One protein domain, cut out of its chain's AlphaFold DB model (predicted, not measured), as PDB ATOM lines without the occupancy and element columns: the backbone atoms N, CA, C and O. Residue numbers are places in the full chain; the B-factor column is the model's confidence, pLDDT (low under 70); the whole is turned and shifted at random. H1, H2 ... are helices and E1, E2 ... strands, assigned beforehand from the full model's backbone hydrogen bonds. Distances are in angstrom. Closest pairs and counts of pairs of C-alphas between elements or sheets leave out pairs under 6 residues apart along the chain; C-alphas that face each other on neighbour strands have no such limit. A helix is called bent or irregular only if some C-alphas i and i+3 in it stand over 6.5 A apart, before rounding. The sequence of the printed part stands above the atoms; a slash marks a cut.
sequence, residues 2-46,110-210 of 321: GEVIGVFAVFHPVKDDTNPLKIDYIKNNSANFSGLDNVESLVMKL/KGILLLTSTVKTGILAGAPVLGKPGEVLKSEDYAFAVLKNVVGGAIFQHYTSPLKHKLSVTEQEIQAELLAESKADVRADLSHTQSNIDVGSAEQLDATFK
ATOM      1  N   GLY A   2     138.418 145.381 148.775       83.50
ATOM      2  CA  GLY A   2     139.501 144.441 149.127       83.50
ATOM      3  C   GLY A   2     139.060 142.988 149.324       83.50
ATOM      4  O   GLY A   2     139.673 142.089 148.761       83.50
ATOM      5  N   GLU A   3     137.955 142.761 150.036       84.94
ATOM      6  CA  GLU A   3     137.381 141.419 150.232       84.94
ATOM      7  C   GLU A   3     136.956 140.759 148.914       84.94
ATOM      8  O   GLU A   3     137.228 139.583 148.685       84.94
ATOM      9  N   VAL A   4     136.340 141.531 148.013       89.44
ATOM     10  CA  VAL A   4     135.912 141.039 146.699       89.44
ATOM     11  C   VAL A   4     137.113 140.597 145.879       89.44
ATOM     12  O   VAL A   4     137.100 139.485 145.370       89.44
ATOM     13  N   ILE A   5     138.171 141.407 145.807       88.88
ATOM     14  CA  ILE A   5     139.405 141.033 145.099       88.88
ATOM     15  C   ILE A   5     140.067 139.798 145.730       88.88
ATOM     16  O   ILE A   5     140.610 138.965 145.013       88.88
ATOM     17  N   GLY A   6     140.031 139.673 147.058       84.19
ATOM     18  CA  GLY A   6     140.685 138.571 147.762       84.19
ATOM     19  C   GLY A   6     139.974 137.219 147.649       84.19
ATOM     20  O   GLY A   6     140.638 136.192 147.762       84.19
ATOM     21  N   VAL A   7     138.648 137.204 147.463       85.94
ATOM     22  CA  VAL A   7     137.839 135.975 147.603       85.94
ATOM     23  C   VAL A   7     136.907 135.711 146.419       85.94
ATOM     24  O   VAL A   7     136.709 134.556 146.051       85.94
ATOM     25  N   PHE A   8     136.312 136.750 145.828       88.75
ATOM     26  CA  PHE A   8     135.136 136.597 144.959       88.75
ATOM     27  C   PHE A   8     135.356 137.019 143.505       88.75
ATOM     28  O   PHE A   8     134.635 136.553 142.625       88.75
ATOM     29  N   ALA A   9     136.314 137.903 143.239       91.44
ATOM     30  CA  ALA A   9     136.585 138.422 141.909       91.44
ATOM     31  C   ALA A   9     137.815 137.772 141.276       91.44
ATOM     32  O   ALA A   9     138.810 137.469 141.931       91.44
ATOM     33  N   VAL A  10     137.764 137.641 139.955       92.88
ATOM     34  CA  VAL A  10     138.949 137.448 139.129       92.88
ATOM     35  C   VAL A  10     139.720 138.761 139.132       92.88
ATOM     36  O   VAL A  10     139.176 139.791 138.740       92.88
ATOM     37  N   PHE A  11     140.979 138.731 139.560       93.12
ATOM     38  CA  PHE A  11     141.838 139.909 139.594       93.12
ATOM     39  C   PHE A  11     143.274 139.547 139.201       93.12
ATOM     40  O   PHE A  11     143.997 138.901 139.958       93.12
ATOM     41  N   HIS A  12     143.694 139.978 138.010       93.50
ATOM     42  CA  HIS A  12     145.042 139.760 137.478       93.50
ATOM     43  C   HIS A  12     145.590 141.064 136.876       93.50
ATOM     44  O   HIS A  12     145.436 141.302 135.675       93.50
ATOM     45  N   PRO A  13     146.212 141.932 137.691       93.12
ATOM     46  CA  PRO A  13     146.759 143.186 137.200       93.12
ATOM     47  C   PRO A  13     147.888 142.919 136.200       93.12
ATOM     48  O   PRO A  13     148.641 141.951 136.337       93.12
ATOM     49  N   VAL A  14     148.019 143.781 135.193       94.75
ATOM     50  CA  VAL A  14     149.048 143.646 134.150       94.75
ATOM     51  C   VAL A  14     149.979 144.845 134.147       94.75
ATOM     52  O   VAL A  14     149.565 145.952 134.475       94.75
ATOM     53  N   LYS A  15     151.241 144.646 133.758       94.44
ATOM     54  CA  LYS A  15     152.150 145.773 133.527       94.44
ATOM     55  C   LYS A  15     151.665 146.612 132.354       94.44
ATOM     56  O   LYS A  15     151.304 146.068 131.312       94.44
ATOM     57  N   ASP A  16     151.703 147.922 132.542       91.19
ATOM     58  CA  ASP A  16     151.390 148.901 131.513       91.19
ATOM     59  C   ASP A  16     152.235 150.156 131.742       91.19
ATOM     60  O   ASP A  16     151.926 150.989 132.592       91.19
ATOM     61  N   ASP A  17     153.318 150.294 130.978       87.25
ATOM     62  CA  ASP A  17     154.243 151.422 131.111       87.25
ATOM     63  C   ASP A  17     153.635 152.762 130.678       87.25
ATOM     64  O   ASP A  17     154.158 153.817 131.064       87.25
ATOM     65  N   THR A  18     152.534 152.724 129.916       84.25
ATOM     66  CA  THR A  18     151.783 153.913 129.492       84.25
ATOM     67  C   THR A  18     150.859 154.434 130.591       84.25
ATOM     68  O   THR A  18     150.532 155.621 130.613       84.25
ATOM     69  N   ASN A  19     150.499 153.580 131.552       80.00
ATOM     70  CA  ASN A  19     149.716 153.953 132.720       80.00
ATOM     71  C   ASN A  19     150.615 154.656 133.765       80.00
ATOM     72  O   ASN A  19     151.695 154.147 134.091       80.00
ATOM     73  N   PRO A  20     150.193 155.795 134.353       77.25
ATOM     74  CA  PRO A  20     150.931 156.460 135.431       77.25
ATOM     75  C   PRO A  20     151.244 155.560 136.636       77.25
ATOM     76  O   PRO A  20     152.277 155.736 137.280       77.25
ATOM     77  N   LEU A  21     150.392 154.569 136.919       83.88
ATOM     78  CA  LEU A  21     150.599 153.590 137.989       83.88
ATOM     79  C   LEU A  21     151.511 152.420 137.588       83.88
ATOM     80  O   LEU A  21     151.750 151.536 138.409       83.88
ATOM     81  N   LYS A  22     151.987 152.374 136.335       87.75
ATOM     82  CA  LYS A  22     152.790 151.286 135.734       87.75
ATOM     83  C   LYS A  22     152.119 149.910 135.700       87.75
ATOM     84  O   LYS A  22     152.697 148.934 135.218       87.75
ATOM     85  N   ILE A  23     150.893 149.842 136.196       92.12
ATOM     86  CA  ILE A  23     150.067 148.658 136.334       92.12
ATOM     87  C   ILE A  23     148.652 149.047 135.920       92.12
ATOM     88  O   ILE A  23     148.137 150.077 136.354       92.12
ATOM     89  N   ASP A  24     148.022 148.201 135.116       92.25
ATOM     90  CA  ASP A  24     146.594 148.245 134.842       92.25
ATOM     91  C   ASP A  24     145.861 147.304 135.812       92.25
ATOM     92  O   ASP A  24     145.978 146.077 135.738       92.25
ATOM     93  N   TYR A  25     145.118 147.907 136.739       91.00
ATOM     94  CA  TYR A  25     144.346 147.253 137.795       91.00
ATOM     95  C   TYR A  25     142.907 146.895 137.376       91.00
ATOM     96  O   TYR A  25     142.164 146.327 138.180       91.00
ATOM     97  N   ILE A  26     142.479 147.235 136.153       89.38
ATOM     98  CA  ILE A  26     141.085 147.067 135.701       89.38
ATOM     99  C   ILE A  26     140.967 146.047 134.576       89.38
ATOM    100  O   ILE A  26     139.987 145.309 134.533       89.38
ATOM    101  N   LYS A  27     141.954 145.971 133.675       90.12
ATOM    102  CA  LYS A  27     141.866 145.162 132.447       90.12
ATOM    103  C   LYS A  27     141.402 143.722 132.659       90.12
ATOM    104  O   LYS A  27     140.650 143.205 131.841       90.12
ATOM    105  N   ASN A  28     141.868 143.071 133.722       93.00
ATOM    106  CA  ASN A  28     141.431 141.730 134.102       93.00
ATOM    107  C   ASN A  28     140.961 141.731 135.559       93.00
ATOM    108  O   ASN A  28     141.604 141.154 136.439       93.00
ATOM    109  N   ASN A  29     139.875 142.464 135.800       93.19
ATOM    110  CA  ASN A  29     139.245 142.629 137.099       93.19
ATOM    111  C   ASN A  29     137.724 142.458 136.967       93.19
ATOM    112  O   ASN A  29     137.071 143.249 136.291       93.19
ATOM    113  N   SER A  30     137.156 141.435 137.611       93.69
ATOM    114  CA  SER A  30     135.713 141.165 137.594       93.69
ATOM    115  C   SER A  30     134.956 141.799 138.765       93.69
ATOM    116  O   SER A  30     133.788 141.473 138.980       93.69
ATOM    117  N   ALA A  31     135.601 142.648 139.571       91.44
ATOM    118  CA  ALA A  31     134.925 143.350 140.653       91.44
ATOM    119  C   ALA A  31     133.850 144.286 140.080       91.44
ATOM    120  O   ALA A  31     134.130 145.144 139.247       91.44
ATOM    121  N   ASN A  32     132.612 144.134 140.552       89.56
ATOM    122  CA  ASN A  32     131.507 145.007 140.174       89.56
ATOM    123  C   ASN A  32     131.527 146.273 141.046       89.56
ATOM    124  O   ASN A  32     130.955 146.279 142.133       89.56
ATOM    125  N   PHE A  33     132.214 147.323 140.588       87.00
ATOM    126  CA  PHE A  33     132.376 148.582 141.329       87.00
ATOM    127  C   PHE A  33     131.027 149.240 141.641       87.00
ATOM    128  O   PHE A  33     130.734 149.466 142.808       87.00
ATOM    129  N   SER A  34     130.159 149.425 140.643       83.19
ATOM    130  CA  SER A  34     128.833 150.026 140.845       83.19
ATOM    131  C   SER A  34     127.954 149.204 141.790       83.19
ATOM    132  O   SER A  34     127.228 149.747 142.618       83.19
ATOM    133  N   GLY A  35     128.031 147.873 141.701       85.75
ATOM    134  CA  GLY A  35     127.369 146.982 142.651       85.75
ATOM    135  C   GLY A  35     127.891 147.163 144.077       85.75
ATOM    136  O   GLY A  35     127.099 147.154 145.017       85.75
ATOM    137  N   LEU A  36     129.200 147.369 144.242       87.00
ATOM    138  CA  LEU A  36     129.806 147.645 145.544       87.00
ATOM    139  C   LEU A  36     129.387 149.008 146.096       87.00
ATOM    140  O   LEU A  36     129.043 149.071 147.273       87.00
ATOM    141  N   ASP A  37     129.319 150.047 145.264       80.38
ATOM    142  CA  ASP A  37     128.838 151.374 145.674       80.38
ATOM    143  C   ASP A  37     127.370 151.316 146.137       80.38
ATOM    144  O   ASP A  37     126.986 151.916 147.146       80.38
ATOM    145  N   ASN A  38     126.538 150.541 145.430       85.50
ATOM    146  CA  ASN A  38     125.143 150.318 145.805       85.50
ATOM    147  C   ASN A  38     125.029 149.580 147.144       85.50
ATOM    148  O   ASN A  38     124.228 149.968 147.993       85.50
ATOM    149  N   VAL A  39     125.834 148.534 147.355       86.38
ATOM    150  CA  VAL A  39     125.864 147.804 148.631       86.38
ATOM    151  C   VAL A  39     126.338 148.710 149.765       86.38
ATOM    152  O   VAL A  39     125.723 148.700 150.826       86.38
ATOM    153  N   GLU A  40     127.366 149.529 149.554       83.62
ATOM    154  CA  GLU A  40     127.857 150.480 150.557       83.62
ATOM    155  C   GLU A  40     126.784 151.517 150.917       83.62
ATOM    156  O   GLU A  40     126.500 151.740 152.095       83.62
ATOM    157  N   SER A  41     126.086 152.054 149.913       82.31
ATOM    158  CA  SER A  41     124.952 152.966 150.105       82.31
ATOM    159  C   SER A  41     123.800 152.325 150.880       82.31
ATOM    160  O   SER A  41     123.192 152.967 151.736       82.31
ATOM    161  N   LEU A  42     123.497 151.054 150.605       85.81
ATOM    162  CA  LEU A  42     122.477 150.305 151.338       85.81
ATOM    163  C   LEU A  42     122.908 150.044 152.781       85.81
ATOM    164  O   LEU A  42     122.118 150.274 153.689       85.81
ATOM    165  N   VAL A  43     124.155 149.632 153.011       84.75
ATOM    166  CA  VAL A  43     124.692 149.389 154.356       84.75
ATOM    167  C   VAL A  43     124.658 150.659 155.205       84.75
ATOM    168  O   VAL A  43     124.279 150.582 156.367       84.75
ATOM    169  N   MET A  44     124.938 151.834 154.630       81.12
ATOM    170  CA  MET A  44     124.798 153.113 155.343       81.12
ATOM    171  C   MET A  44     123.352 153.429 155.760       81.12
ATOM    172  O   MET A  44     123.141 154.129 156.749       81.12
ATOM    173  N   LYS A  45     122.351 152.928 155.024       85.44
ATOM    174  CA  LYS A  45     120.924 153.070 155.371       85.44
ATOM    175  C   LYS A  45     120.462 152.019 156.390       85.44
ATOM    176  O   LYS A  45     119.442 152.223 157.049       85.44
ATOM    177  N   LEU A  46     121.163 150.888 156.502       85.44
ATOM    178  CA  LEU A  46     120.800 149.804 157.411       85.44
ATOM    179  C   LEU A  46     121.183 150.161 158.851       85.44
ATOM    180  O   LEU A  46     122.350 150.340 159.186       85.44
ATOM    181  N   LYS A 110     147.075 136.337 164.921       94.31
ATOM    182  CA  LYS A 110     147.346 135.860 163.562       94.31
ATOM    183  C   LYS A 110     146.944 136.878 162.506       94.31
ATOM    184  O   LYS A 110     147.712 137.091 161.572       94.31
ATOM    185  N   GLY A 111     145.785 137.519 162.667       89.81
ATOM    186  CA  GLY A 111     145.296 138.537 161.736       89.81
ATOM    187  C   GLY A 111     146.298 139.681 161.562       89.81
ATOM    188  O   GLY A 111     146.717 139.975 160.445       89.81
ATOM    189  N   ILE A 112     146.764 140.263 162.671       88.50
ATOM    190  CA  ILE A 112     147.782 141.323 162.642       88.50
ATOM    191  C   ILE A 112     149.114 140.808 162.087       88.50
ATOM    192  O   ILE A 112     149.687 141.456 161.218       88.50
ATOM    193  N   LEU A 113     149.580 139.627 162.511       88.31
ATOM    194  CA  LEU A 113     150.833 139.042 162.014       88.31
ATOM    195  C   LEU A 113     150.828 138.836 160.494       88.31
ATOM    196  O   LEU A 113     151.853 139.039 159.846       88.31
ATOM    197  N   LEU A 114     149.684 138.451 159.919       86.75
ATOM    198  CA  LEU A 114     149.522 138.327 158.472       86.75
ATOM    199  C   LEU A 114     149.603 139.694 157.784       86.75
ATOM    200  O   LEU A 114     150.325 139.826 156.798       86.75
ATOM    201  N   LEU A 115     148.937 140.722 158.320       82.38
ATOM    202  CA  LEU A 115     148.983 142.079 157.758       82.38
ATOM    203  C   LEU A 115     150.401 142.670 157.767       82.38
ATOM    204  O   LEU A 115     150.766 143.413 156.857       82.38
ATOM    205  N   THR A 116     151.208 142.319 158.767       82.44
ATOM    206  CA  THR A 116     152.584 142.814 158.929       82.44
ATOM    207  C   THR A 116     153.644 141.894 158.332       82.44
ATOM    208  O   THR A 116     154.834 142.175 158.453       82.44
ATOM    209  N   SER A 117     153.240 140.775 157.730       87.25
ATOM    210  CA  SER A 117     154.164 139.839 157.089       87.25
ATOM    211  C   SER A 117     154.730 140.413 155.790       87.25
ATOM    212  O   SER A 117     154.164 141.340 155.207       87.25
ATOM    213  N   THR A 118     155.851 139.865 155.327       91.12
ATOM    214  CA  THR A 118     156.385 140.142 153.992       91.12
ATOM    215  C   THR A 118     155.867 139.115 152.991       91.12
ATOM    216  O   THR A 118     155.724 137.931 153.301       91.12
ATOM    217  N   VAL A 119     155.583 139.568 151.772       91.62
ATOM    218  CA  VAL A 119     155.103 138.735 150.666       91.62
ATOM    219  C   VAL A 119     155.821 139.104 149.375       91.62
ATOM    220  O   VAL A 119     156.291 140.230 149.201       91.62
ATOM    221  N   LYS A 120     155.867 138.161 148.431       95.31
ATOM    222  CA  LYS A 120     156.316 138.446 147.065       95.31
ATOM    223  C   LYS A 120     155.307 139.371 146.391       95.31
ATOM    224  O   LYS A 120     154.123 139.053 146.336       95.31
ATOM    225  N   THR A 121     155.776 140.487 145.844       93.62
ATOM    226  CA  THR A 121     154.910 141.489 145.190       93.62
ATOM    227  C   THR A 121     154.512 141.089 143.767       93.62
ATOM    228  O   THR A 121     153.524 141.584 143.222       93.62
ATOM    229  N   GLY A 122     155.263 140.165 143.158       93.75
ATOM    230  CA  GLY A 122     154.962 139.600 141.847       93.75
ATOM    231  C   GLY A 122     154.965 140.659 140.745       93.75
ATOM    232  O   GLY A 122     155.937 141.393 140.576       93.75
ATOM    233  N   ILE A 123     153.870 140.734 139.983       93.69
ATOM    234  CA  ILE A 123     153.736 141.656 138.844       93.69
ATOM    235  C   ILE A 123     153.819 143.136 139.255       93.69
ATOM    236  O   ILE A 123     154.176 143.974 138.429       93.69
ATOM    237  N   LEU A 124     153.552 143.438 140.532       93.56
ATOM    238  CA  LEU A 124     153.584 144.783 141.106       93.56
ATOM    239  C   LEU A 124     154.999 145.257 141.472       93.56
ATOM    240  O   LEU A 124     155.162 146.409 141.860       93.56
ATOM    241  N   ALA A 125     156.026 144.405 141.371       94.69
ATOM    242  CA  ALA A 125     157.403 144.813 141.635       94.69
ATOM    243  C   ALA A 125     157.811 145.985 140.720       94.69
ATOM    244  O   ALA A 125     157.727 145.888 139.489       94.69
ATOM    245  N   GLY A 126     158.267 147.081 141.331       91.25
ATOM    246  CA  GLY A 126     158.601 148.337 140.659       91.25
ATOM    247  C   GLY A 126     157.419 149.290 140.444       91.25
ATOM    248  O   GLY A 126     157.631 150.392 139.942       91.25
ATOM    249  N   ALA A 127     156.194 148.915 140.826       90.31
ATOM    250  CA  ALA A 127     155.047 149.816 140.764       90.31
ATOM    251  C   ALA A 127     155.163 150.922 141.835       90.31
ATOM    252  O   ALA A 127     155.598 150.629 142.954       90.31
ATOM    253  N   PRO A 128     154.751 152.171 141.542       85.12
ATOM    254  CA  PRO A 128     154.725 153.250 142.529       85.12
ATOM    255  C   PRO A 128     153.847 152.907 143.738       85.12
ATOM    256  O   PRO A 128     152.748 152.373 143.584       85.12
ATOM    257  N   VAL A 129     154.297 153.241 144.947       80.38
ATOM    258  CA  VAL A 129     153.496 153.077 146.170       80.38
ATOM    259  C   VAL A 129     152.463 154.201 146.257       80.38
ATOM    260  O   VAL A 129     152.802 155.386 146.261       80.38
ATOM    261  N   LEU A 130     151.179 153.844 146.353       71.25
ATOM    262  CA  LEU A 130     150.105 154.838 146.418       71.25
ATOM    263  C   LEU A 130     150.194 155.672 147.704       71.25
ATOM    264  O   LEU A 130     150.294 155.127 148.808       71.25
ATOM    265  N   GLY A 131     150.140 156.998 147.546       67.19
ATOM    266  CA  GLY A 131     150.277 157.968 148.639       67.19
ATOM    267  C   GLY A 131     151.723 158.285 149.039       67.19
ATOM    268  O   GLY A 131     151.936 159.086 149.943       67.19
ATOM    269  N   LYS A 132     152.725 157.694 148.369       71.00
ATOM    270  CA  LYS A 132     154.145 157.905 148.677       71.00
ATOM    271  C   LYS A 132     154.975 158.229 147.427       71.00
ATOM    272  O   LYS A 132     155.530 157.326 146.799       71.00
ATOM    273  N   PRO A 133     155.075 159.515 147.050       73.31
ATOM    274  CA  PRO A 133     155.837 159.931 145.877       73.31
ATOM    275  C   PRO A 133     157.293 159.444 145.926       73.31
ATOM    276  O   PRO A 133     157.985 159.641 146.920       73.31
ATOM    277  N   GLY A 134     157.757 158.820 144.842       77.00
ATOM    278  CA  GLY A 134     159.136 158.337 144.704       77.00
ATOM    279  C   GLY A 134     159.424 156.960 145.320       77.00
ATOM    280  O   GLY A 134     160.476 156.396 145.029       77.00
ATOM    281  N   GLU A 135     158.509 156.383 146.106       86.19
ATOM    282  CA  GLU A 135     158.634 154.999 146.581       86.19
ATOM    283  C   GLU A 135     158.040 154.011 145.562       86.19
ATOM    284  O   GLU A 135     156.990 154.261 144.963       86.19
ATOM    285  N   VAL A 136     158.693 152.858 145.394       90.88
ATOM    286  CA  VAL A 136     158.213 151.739 144.569       90.88
ATOM    287  C   VAL A 136     158.164 150.452 145.387       90.88
ATOM    288  O   VAL A 136     158.980 150.258 146.290       90.88
ATOM    289  N   LEU A 137     157.233 149.561 145.047       91.25
ATOM    290  CA  LEU A 137     157.155 148.231 145.645       91.25
ATOM    291  C   LEU A 137     158.405 147.414 145.299       91.25
ATOM    292  O   LEU A 137     158.785 147.290 144.129       91.25
ATOM    293  N   LYS A 138     159.027 146.823 146.320       93.75
ATOM    294  CA  LYS A 138     160.184 145.923 146.170       93.75
ATOM    295  C   LYS A 138     159.754 144.565 145.606       93.75
ATOM    296  O   LYS A 138     158.570 144.318 145.412       93.75
ATOM    297  N   SER A 139     160.694 143.655 145.341       95.06
ATOM    298  CA  SER A 139     160.375 142.262 144.962       95.06
ATOM    299  C   SER A 139     159.672 141.488 146.086       95.06
ATOM    300  O   SER A 139     158.831 140.627 145.824       95.06
ATOM    301  N   GLU A 140     159.994 141.833 147.331       94.06
ATOM    302  CA  GLU A 140     159.284 141.427 148.539       94.06
ATOM    303  C   GLU A 140     158.995 142.669 149.377       94.06
ATOM    304  O   GLU A 140     159.889 143.484 149.613       94.06
ATOM    305  N   ASP A 141     157.748 142.820 149.804       91.25
ATOM    306  CA  ASP A 141     157.288 143.979 150.566       91.25
ATOM    307  C   ASP A 141     156.227 143.555 151.588       91.25
ATOM    308  O   ASP A 141     155.797 142.399 151.604       91.25
ATOM    309  N   TYR A 142     155.804 144.468 152.458       87.31
ATOM    310  CA  TYR A 142     154.761 144.169 153.437       87.31
ATOM    311  C   TYR A 142     153.440 143.802 152.748       87.31
ATOM    312  O   TYR A 142     152.998 144.489 151.825       87.31
ATOM    313  N   ALA A 143     152.761 142.766 153.247       87.31
ATOM    314  CA  ALA A 143     151.458 142.320 152.754       87.31
ATOM    315  C   ALA A 143     150.454 143.477 152.694       87.31
ATOM    316  O   ALA A 143     149.738 143.636 151.706       87.31
ATOM    317  N   PHE A 144     150.461 144.342 153.711       83.50
ATOM    318  CA  PHE A 144     149.623 145.535 153.731       83.50
ATOM    319  C   PHE A 144     149.962 146.547 152.624       83.50
ATOM    320  O   PHE A 144     149.054 147.147 152.054       83.50
ATOM    321  N   ALA A 145     151.242 146.728 152.280       83.25
ATOM    322  CA  ALA A 145     151.644 147.620 151.191       83.25
ATOM    323  C   ALA A 145     151.140 147.096 149.838       83.25
ATOM    324  O   ALA A 145     150.571 147.852 149.052       83.25
ATOM    325  N   VAL A 146     151.257 145.785 149.608       88.81
ATOM    326  CA  VAL A 146     150.714 145.125 148.411       88.81
ATOM    327  C   VAL A 146     149.192 145.262 148.348       88.81
ATOM    328  O   VAL A 146     148.660 145.678 147.319       88.81
ATOM    329  N   LEU A 147     148.491 144.986 149.453       87.31
ATOM    330  CA  LEU A 147     147.036 145.132 149.554       87.31
ATOM    331  C   LEU A 147     146.587 146.567 149.252       87.31
ATOM    332  O   LEU A 147     145.678 146.770 148.446       87.31
ATOM    333  N   LYS A 148     147.238 147.561 149.868       83.56
ATOM    334  CA  LYS A 148     146.955 148.983 149.647       83.56
ATOM    335  C   LYS A 148     147.108 149.354 148.174       83.56
ATOM    336  O   LYS A 148     146.238 150.023 147.624       83.56
ATOM    337  N   ASN A 149     148.183 148.907 147.529       87.50
ATOM    338  CA  ASN A 149     148.431 149.173 146.115       87.50
ATOM    339  C   ASN A 149     147.387 148.520 145.202       87.50
ATOM    340  O   ASN A 149     146.893 149.173 144.291       87.50
ATOM    341  N   VAL A 150     147.013 147.268 145.469       90.44
ATOM    342  CA  VAL A 150     145.983 146.550 144.705       90.44
ATOM    343  C   VAL A 150     144.621 147.230 144.820       90.44
ATOM    344  O   VAL A 150     144.006 147.555 143.806       90.44
ATOM    345  N   VAL A 151     144.154 147.470 146.047       88.38
ATOM    346  CA  VAL A 151     142.820 148.037 146.290       88.38
ATOM    347  C   VAL A 151     142.772 149.497 145.863       88.38
ATOM    348  O   VAL A 151     141.878 149.892 145.116       88.38
ATOM    349  N   GLY A 152     143.747 150.291 146.304       83.31
ATOM    350  CA  GLY A 152     143.837 151.704 145.957       83.31
ATOM    351  C   GLY A 152     144.039 151.914 144.460       83.31
ATOM    352  O   GLY A 152     143.429 152.814 143.899       83.31
ATOM    353  N   GLY A 153     144.835 151.067 143.799       85.50
ATOM    354  CA  GLY A 153     145.116 151.170 142.368       85.50
ATOM    355  C   GLY A 153     143.882 150.863 141.534       85.50
ATOM    356  O   GLY A 153     143.554 151.623 140.626       85.50
ATOM    357  N   ALA A 154     143.145 149.812 141.905       89.06
ATOM    358  CA  ALA A 154     141.877 149.459 141.275       89.06
ATOM    359  C   ALA A 154     140.830 150.575 141.416       89.06
ATOM    360  O   ALA A 154     140.223 150.964 140.421       89.06
ATOM    361  N   ILE A 155     140.650 151.126 142.623       84.12
ATOM    362  CA  ILE A 155     139.715 152.236 142.872       84.12
ATOM    363  C   ILE A 155     140.153 153.485 142.103       84.12
ATOM    364  O   ILE A 155     139.381 154.025 141.315       84.12
ATOM    365  N   PHE A 156     141.400 153.924 142.287       81.81
ATOM    366  CA  PHE A 156     141.917 155.134 141.657       81.81
ATOM    367  C   PHE A 156     141.795 155.059 140.137       81.81
ATOM    368  O   PHE A 156     141.225 155.960 139.525       81.81
ATOM    369  N   GLN A 157     142.268 153.978 139.516       82.81
ATOM    370  CA  GLN A 157     142.185 153.830 138.069       82.81
ATOM    371  C   GLN A 157     140.723 153.761 137.601       82.81
ATOM    372  O   GLN A 157     140.408 154.310 136.548       82.81
ATOM    373  N   HIS A 158     139.816 153.127 138.359       83.19
ATOM    374  CA  HIS A 158     138.408 153.002 137.957       83.19
ATOM    375  C   HIS A 158     137.715 154.364 137.889       83.19
ATOM    376  O   HIS A 158     136.919 154.615 136.984       83.19
ATOM    377  N   TYR A 159     138.042 155.259 138.818       75.00
ATOM    378  CA  TYR A 159     137.433 156.585 138.887       75.00
ATOM    379  C   TYR A 159     138.176 157.668 138.096       75.00
ATOM    380  O   TYR A 159     137.575 158.692 137.792       75.00
ATOM    381  N   THR A 160     139.439 157.448 137.716       70.38
ATOM    382  CA  THR A 160     140.248 158.435 136.968       70.38
ATOM    383  C   THR A 160     140.509 158.065 135.507       70.38
ATOM    384  O   THR A 160     140.966 158.909 134.738       70.38
ATOM    385  N   SER A 161     140.217 156.827 135.083       64.69
ATOM    386  CA  SER A 161     140.452 156.398 133.701       64.69
ATOM    387  C   SER A 161     139.533 157.132 132.706       64.69
ATOM    388  O   SER A 161     138.309 157.138 132.884       64.69
ATOM    389  N   PRO A 162     140.072 157.678 131.596       51.78
ATOM    390  CA  PRO A 162     139.293 158.378 130.569       51.78
ATOM    391  C   PRO A 162     138.270 157.484 129.843       51.78
ATOM    392  O   PRO A 162     137.406 157.997 129.135       51.78
ATOM    393  N   LEU A 163     138.305 156.158 130.036       46.44
ATOM    394  CA  LEU A 163     137.266 155.243 129.551       46.44
ATOM    395  C   LEU A 163     135.891 155.491 130.190       46.44
ATOM    396  O   LEU A 163     134.895 155.235 129.518       46.44
ATOM    397  N   LYS A 164     135.796 156.070 131.401       45.19
ATOM    398  CA  LYS A 164     134.499 156.504 131.952       45.19
ATOM    399  C   LYS A 164     133.846 157.603 131.117       45.19
ATOM    400  O   LYS A 164     132.631 157.614 131.034       45.19
ATOM    401  N   HIS A 165     134.601 158.438 130.400       40.44
ATOM    402  CA  HIS A 165     133.985 159.411 129.489       40.44
ATOM    403  C   HIS A 165     133.301 158.764 128.271       40.44
ATOM    404  O   HIS A 165     132.464 159.405 127.643       40.44
ATOM    405  N   LYS A 166     133.647 157.513 127.926       33.16
ATOM    406  CA  LYS A 166     133.024 156.757 126.825       33.16
ATOM    407  C   LYS A 166     132.019 155.707 127.306       33.16
ATOM    408  O   LYS A 166     131.005 155.525 126.651       33.16
ATOM    409  N   LEU A 167     132.279 155.051 128.439       36.88
ATOM    410  CA  LEU A 167     131.382 154.063 129.053       36.88
ATOM    411  C   LEU A 167     130.219 154.708 129.814       36.88
ATOM    412  O   LEU A 167     129.156 154.099 129.865       36.88
ATOM    413  N   SER A 168     130.363 155.943 130.321       41.91
ATOM    414  CA  SER A 168     129.250 156.648 130.972       41.91
ATOM    415  C   SER A 168     128.073 156.835 130.028       41.91
ATOM    416  O   SER A 168     126.943 156.804 130.481       41.91
ATOM    417  N   VAL A 169     128.327 157.011 128.727       39.22
ATOM    418  CA  VAL A 169     127.280 157.173 127.712       39.22
ATOM    419  C   VAL A 169     126.487 155.872 127.555       39.22
ATOM    420  O   VAL A 169     125.265 155.892 127.608       39.22
ATOM    421  N   THR A 170     127.170 154.729 127.471       42.94
ATOM    422  CA  THR A 170     126.527 153.416 127.297       42.94
ATOM    423  C   THR A 170     125.855 152.917 128.583       42.94
ATOM    424  O   THR A 170     124.782 152.325 128.535       42.94
ATOM    425  N   GLU A 171     126.441 153.186 129.755       43.88
ATOM    426  CA  GLU A 171     125.808 152.907 131.053       43.88
ATOM    427  C   GLU A 171     124.596 153.809 131.306       43.88
ATOM    428  O   GLU A 171     123.612 153.332 131.863       43.88
ATOM    429  N   GLN A 172     124.630 155.077 130.872       47.06
ATOM    430  CA  GLN A 172     123.480 155.987 130.920       47.06
ATOM    431  C   GLN A 172     122.351 155.529 129.993       47.06
ATOM    432  O   GLN A 172     121.190 155.628 130.379       47.06
ATOM    433  N   GLU A 173     122.670 154.994 128.814       48.31
ATOM    434  CA  GLU A 173     121.689 154.425 127.881       48.31
ATOM    435  C   GLU A 173     121.022 153.163 128.456       48.31
ATOM    436  O   GLU A 173     119.796 153.082 128.490       48.31
ATOM    437  N   ILE A 174     121.805 152.230 129.014       48.19
ATOM    438  CA  ILE A 174     121.288 151.003 129.650       48.19
ATOM    439  C   ILE A 174     120.482 151.326 130.923       48.19
ATOM    440  O   ILE A 174     119.424 150.741 131.160       48.19
ATOM    441  N   GLN A 175     120.939 152.283 131.739       45.72
ATOM    442  CA  GLN A 175     120.186 152.788 132.894       45.72
ATOM    443  C   GLN A 175     118.880 153.461 132.475       45.72
ATOM    444  O   GLN A 175     117.868 153.246 133.132       45.72
ATOM    445  N   ALA A 176     118.871 154.247 131.395       51.06
ATOM    446  CA  ALA A 176     117.662 154.894 130.894       51.06
ATOM    447  C   ALA A 176     116.616 153.868 130.426       51.06
ATOM    448  O   ALA A 176     115.430 154.054 130.696       51.06
ATOM    449  N   GLU A 177     117.047 152.768 129.804       50.88
ATOM    450  CA  GLU A 177     116.182 151.646 129.415       50.88
ATOM    451  C   GLU A 177     115.612 150.904 130.641       50.88
ATOM    452  O   GLU A 177     114.396 150.750 130.768       50.88
ATOM    453  N   LEU A 178     116.455 150.554 131.618       43.78
ATOM    454  CA  LEU A 178     116.034 149.917 132.878       43.78
ATOM    455  C   LEU A 178     115.128 150.821 133.732       43.78
ATOM    456  O   LEU A 178     114.164 150.361 134.352       43.78
ATOM    457  N   LEU A 179     115.401 152.128 133.759       48.72
ATOM    458  CA  LEU A 179     114.554 153.117 134.416       48.72
ATOM    459  C   LEU A 179     113.214 153.229 133.689       48.72
ATOM    460  O   LEU A 179     112.187 153.257 134.369       48.72
ATOM    461  N   ALA A 180     113.180 153.229 132.353       53.84
ATOM    462  CA  ALA A 180     111.949 153.271 131.560       53.84
ATOM    463  C   ALA A 180     111.013 152.079 131.848       53.84
ATOM    464  O   ALA A 180     109.795 152.265 131.881       53.84
ATOM    465  N   GLU A 181     111.565 150.910 132.174       50.00
ATOM    466  CA  GLU A 181     110.808 149.693 132.505       50.00
ATOM    467  C   GLU A 181     110.457 149.537 134.001       50.00
ATOM    468  O   GLU A 181     109.611 148.715 134.364       50.00
ATOM    469  N   SER A 182     111.057 150.331 134.896       44.59
ATOM    470  CA  SER A 182     110.863 150.205 136.352       44.59
ATOM    471  C   SER A 182     109.679 151.017 136.913       44.59
ATOM    472  O   SER A 182     109.294 152.070 136.395       44.59
ATOM    473  N   LYS A 183     109.084 150.523 138.013       46.50
ATOM    474  CA  LYS A 183     107.972 151.178 138.734       46.50
ATOM    475  C   LYS A 183     108.421 152.500 139.380       46.50
ATOM    476  O   LYS A 183     109.567 152.631 139.798       46.50
ATOM    477  N   ALA A 184     107.495 153.455 139.514       46.44
ATOM    478  CA  ALA A 184     107.774 154.833 139.940       46.44
ATOM    479  C   ALA A 184     108.559 154.958 141.265       46.44
ATOM    480  O   ALA A 184     109.464 155.786 141.349       46.44
ATOM    481  N   ASP A 185     108.287 154.098 142.248       42.38
ATOM    482  CA  ASP A 185     108.968 154.133 143.552       42.38
ATOM    483  C   ASP A 185     110.447 153.709 143.468       42.38
ATOM    484  O   ASP A 185     111.276 154.179 144.241       42.38
ATOM    485  N   VAL A 186     110.805 152.873 142.485       44.19
ATOM    486  CA  VAL A 186     112.188 152.426 142.237       44.19
ATOM    487  C   VAL A 186     112.998 153.510 141.511       44.19
ATOM    488  O   VAL A 186     114.190 153.669 141.770       44.19
ATOM    489  N   ARG A 187     112.352 154.320 140.654       41.53
ATOM    490  CA  ARG A 187     113.004 155.451 139.959       41.53
ATOM    491  C   ARG A 187     113.496 156.534 140.913       41.53
ATOM    492  O   ARG A 187     114.557 157.111 140.681       41.53
ATOM    493  N   ALA A 188     112.733 156.825 141.964       41.69
ATOM    494  CA  ALA A 188     113.095 157.860 142.927       41.69
ATOM    495  C   ALA A 188     114.387 157.498 143.684       41.69
ATOM    496  O   ALA A 188     115.282 158.335 143.793       41.69
ATOM    497  N   ASP A 189     114.539 156.241 144.110       41.16
ATOM    498  CA  ASP A 189     115.694 155.772 144.895       41.16
ATOM    499  C   ASP A 189     116.997 155.673 144.058       41.16
ATOM    500  O   ASP A 189     118.095 155.908 144.571       41.16
ATOM    501  N   LEU A 190     116.882 155.406 142.747       37.38
ATOM    502  CA  LEU A 190     118.005 155.356 141.790       37.38
ATOM    503  C   LEU A 190     118.518 156.745 141.367       37.38
ATOM    504  O   LEU A 190     119.702 156.925 141.098       37.38
ATOM    505  N   SER A 191     117.650 157.759 141.325       40.62
ATOM    506  CA  SER A 191     118.059 159.127 140.957       40.62
ATOM    507  C   SER A 191     118.895 159.833 142.038       40.62
ATOM    508  O   SER A 191     119.697 160.714 141.730       40.62
ATOM    509  N   HIS A 192     118.764 159.415 143.302       41.59
ATOM    510  CA  HIS A 192     119.508 159.973 144.435       41.59
ATOM    511  C   HIS A 192     120.894 159.340 144.652       41.59
ATOM    512  O   HIS A 192     121.685 159.862 145.437       41.59
ATOM    513  N   THR A 193     121.218 158.243 143.962       41.19
ATOM    514  CA  THR A 193     122.485 157.506 144.127       41.19
ATOM    515  C   THR A 193     123.649 158.108 143.327       41.19
ATOM    516  O   THR A 193     124.800 157.754 143.559       41.19
ATOM    517  N   GLN A 194     123.385 159.056 142.418       39.22
ATOM    518  CA  GLN A 194     124.395 159.569 141.483       39.22
ATOM    519  C   GLN A 194     125.293 160.686 142.053       39.22
ATOM    520  O   GLN A 194     126.326 160.984 141.459       39.22
ATOM    521  N   SER A 195     124.917 161.358 143.150       36.75
ATOM    522  CA  SER A 195     125.408 162.728 143.369       36.75
ATOM    523  C   SER A 195     126.360 162.989 144.533       36.75
ATOM    524  O   SER A 195     126.620 164.161 144.746       36.75
ATOM    525  N   ASN A 196     126.902 162.015 145.277       35.28
ATOM    526  CA  ASN A 196     127.870 162.322 146.356       35.28
ATOM    527  C   ASN A 196     128.831 161.163 146.703       35.28
ATOM    528  O   ASN A 196     129.001 160.828 147.875       35.28
ATOM    529  N   ILE A 197     129.493 160.553 145.715       40.06
ATOM    530  CA  ILE A 197     130.724 159.805 146.017       40.06
ATOM    531  C   ILE A 197     131.870 160.814 145.950       40.06
ATOM    532  O   ILE A 197     132.341 161.159 144.868       40.06
ATOM    533  N   ASP A 198     132.282 161.320 147.115       39.97
ATOM    534  CA  ASP A 198     133.582 161.973 147.281       39.97
ATOM    535  C   ASP A 198     134.640 160.896 147.026       39.97
ATOM    536  O   ASP A 198     135.038 160.160 147.932       39.97
ATOM    537  N   VAL A 199     135.007 160.705 145.752       40.97
ATOM    538  CA  VAL A 199     136.152 159.875 145.376       40.97
ATOM    539  C   VAL A 199     137.352 160.627 145.906       40.97
ATOM    540  O   VAL A 199     137.909 161.493 145.229       40.97
ATOM    541  N   GLY A 200     137.671 160.352 147.164       42.47
ATOM    542  CA  GLY A 200     138.657 161.138 147.850       42.47
ATOM    543  C   GLY A 200     139.968 161.136 147.071       42.47
ATOM    544  O   GLY A 200     140.319 160.137 146.429       42.47
ATOM    545  N   SER A 201     140.685 162.258 147.103       48.94
ATOM    546  CA  SER A 201     141.992 162.394 146.467       48.94
ATOM    547  C   SER A 201     142.905 161.218 146.849       48.94
ATOM    548  O   SER A 201     142.682 160.513 147.840       48.94
ATOM    549  N   ALA A 202     143.994 161.003 146.108       44.94
ATOM    550  CA  ALA A 202     145.001 160.011 146.496       44.94
ATOM    551  C   ALA A 202     145.462 160.171 147.968       44.94
ATOM    552  O   ALA A 202     145.870 159.190 148.589       44.94
ATOM    553  N   GLU A 203     145.330 161.369 148.552       44.38
ATOM    554  CA  GLU A 203     145.600 161.661 149.964       44.38
ATOM    555  C   GLU A 203     144.490 161.172 150.913       44.38
ATOM    556  O   GLU A 203     144.793 160.736 152.021       44.38
ATOM    557  N   GLN A 204     143.215 161.185 150.505       48.12
ATOM    558  CA  GLN A 204     142.104 160.591 151.266       48.12
ATOM    559  C   GLN A 204     142.148 159.055 151.227       48.12
ATOM    560  O   GLN A 204     141.901 158.409 152.250       48.12
ATOM    561  N   LEU A 205     142.556 158.457 150.100       50.66
ATOM    562  CA  LEU A 205     142.869 157.023 150.039       50.66
ATOM    563  C   LEU A 205     144.089 156.694 150.914       50.66
ATOM    564  O   LEU A 205     144.042 155.744 151.694       50.66
ATOM    565  N   ASP A 206     145.153 157.504 150.868       50.22
ATOM    566  CA  ASP A 206     146.304 157.343 151.764       50.22
ATOM    567  C   ASP A 206     145.895 157.425 153.240       50.22
ATOM    568  O   ASP A 206     146.249 156.539 154.015       50.22
ATOM    569  N   ALA A 207     145.080 158.417 153.615       51.94
ATOM    570  CA  ALA A 207     144.557 158.588 154.967       51.94
ATOM    571  C   ALA A 207     143.683 157.408 155.425       51.94
ATOM    572  O   ALA A 207     143.770 157.007 156.589       51.94
ATOM    573  N   THR A 208     142.893 156.826 154.519       48.62
ATOM    574  CA  THR A 208     142.085 155.621 154.769       48.62
ATOM    575  C   THR A 208     142.967 154.398 155.035       48.62
ATOM    576  O   THR A 208     142.681 153.608 155.932       48.62
ATOM    577  N   PHE A 209     144.092 154.281 154.325       50.25
ATOM    578  CA  PHE A 209     145.072 153.204 154.484       50.25
ATOM    579  C   PHE A 209     146.268 153.578 155.375       50.25
ATOM    580  O   PHE A 209     147.306 152.914 155.312       50.25
ATOM    581  N   LYS A 210     146.157 154.605 156.231       50.84
ATOM    582  CA  LYS A 210     147.153 154.860 157.283       50.84
ATOM    583  C   LYS A 210     147.071 153.754 158.336       50.84
ATOM    584  O   LYS A 210     146.576 153.954 159.444       50.84
TER     585      LYS A 210
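This is residues 2 to 46 and 110 to 210 of the 321 residues of the protein "Cytochrome c domain-containing protein" of Moraxellaceae bacterium (UniProt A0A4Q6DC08). One long helix, H4, lies in the middle, with a small head at its first end made by the two-stranded hairpin E1 and E2 and the short helix H3, while a long arm begins at its other end: H5 turns off at a corner and H6 folds back beside its far end. The first residue of H1, Gly 2, meets H4 at Val 151 with H1 about perpendicular to it, H7 is beside H4 after the return of the chain through residues 192 to 201, and H2 touches no helix, a loose assembly with few contacts between helices. The printed part has 146 residues with seven named helices and two named strands, in the order H1 H2 H3 E1 E2 H4 H5 H6 H7; the class is mostly helix, and the sheet, order E1 - E2, is antiparallel. It is only just compact, close to loose, with a radius of gyration of the C-alphas of 17.6 A, and spans 54 by 37 by 27 A.

H1, residues 2 to 8, begins at C-alpha 2 (139.501, 144.441, 149.127) and is neither bent nor irregular, but only just: C-alphas 5 and 8 are 6.2 A apart. H2, residues 33 to 45, measures 18.7 A. After the cut come H3, residues 110 to 115, E1, residues 118 to 120, and E2, residues 140 to 142. H4, residues 143 to 160, begins at C-alpha 143 (151.458, 142.320, 152.754) and measures 25.2 A. H5, residues 164 to 181, measures 24.7 A, and H6, residues 184 to 191, 11.2 A. H7, residues 202 to 208, ends at C-alpha 208 (142.085, 155.621, 154.769).

H1 and H4 only just touch, with 3 pairs of C-alphas within 8 A, the closest Gly 2 and Val 151 at 5.7 A, about perpendicular at 88 degrees. H3 and H4 only just touch, also with 3 pairs, the closest C-alphas being Leu 115 and Phe 144 at 5.3 A. The hairpin E1 and E2 has N 119 and O 141 within hydrogen-bond range at 2.8 A. H4 and H7 are close but not clearly touching, with C-alphas of Gly 152 and Leu 205 closest at 6.8 A. H5 and H6 are likewise close but not clearly touching, at a shallow tilt of 12 degrees, opposite ways; their closest C-alphas, Leu 179 and Arg 187, are 6.2 A apart. H2 and H4 are only just apart, at 8.2 A. Every O i to N i+4 pair is within hydrogen-bond range in H1, H2, H3, H4 and H7; H5 has 12 of 14 and H6 3 of 4.

The C-alphas of Ser 139 and Ala 184 are the two farthest apart, at 54.3 A. Residues 47 to 109 are not printed, and C-alphas 46 and 110 are 30.6 A apart across that cut. The links H1 to H2 and E1 to E2 are long. Mean pLDDT of the printed part is 72.6, under 70 at residue 131 and residues 161 to 210.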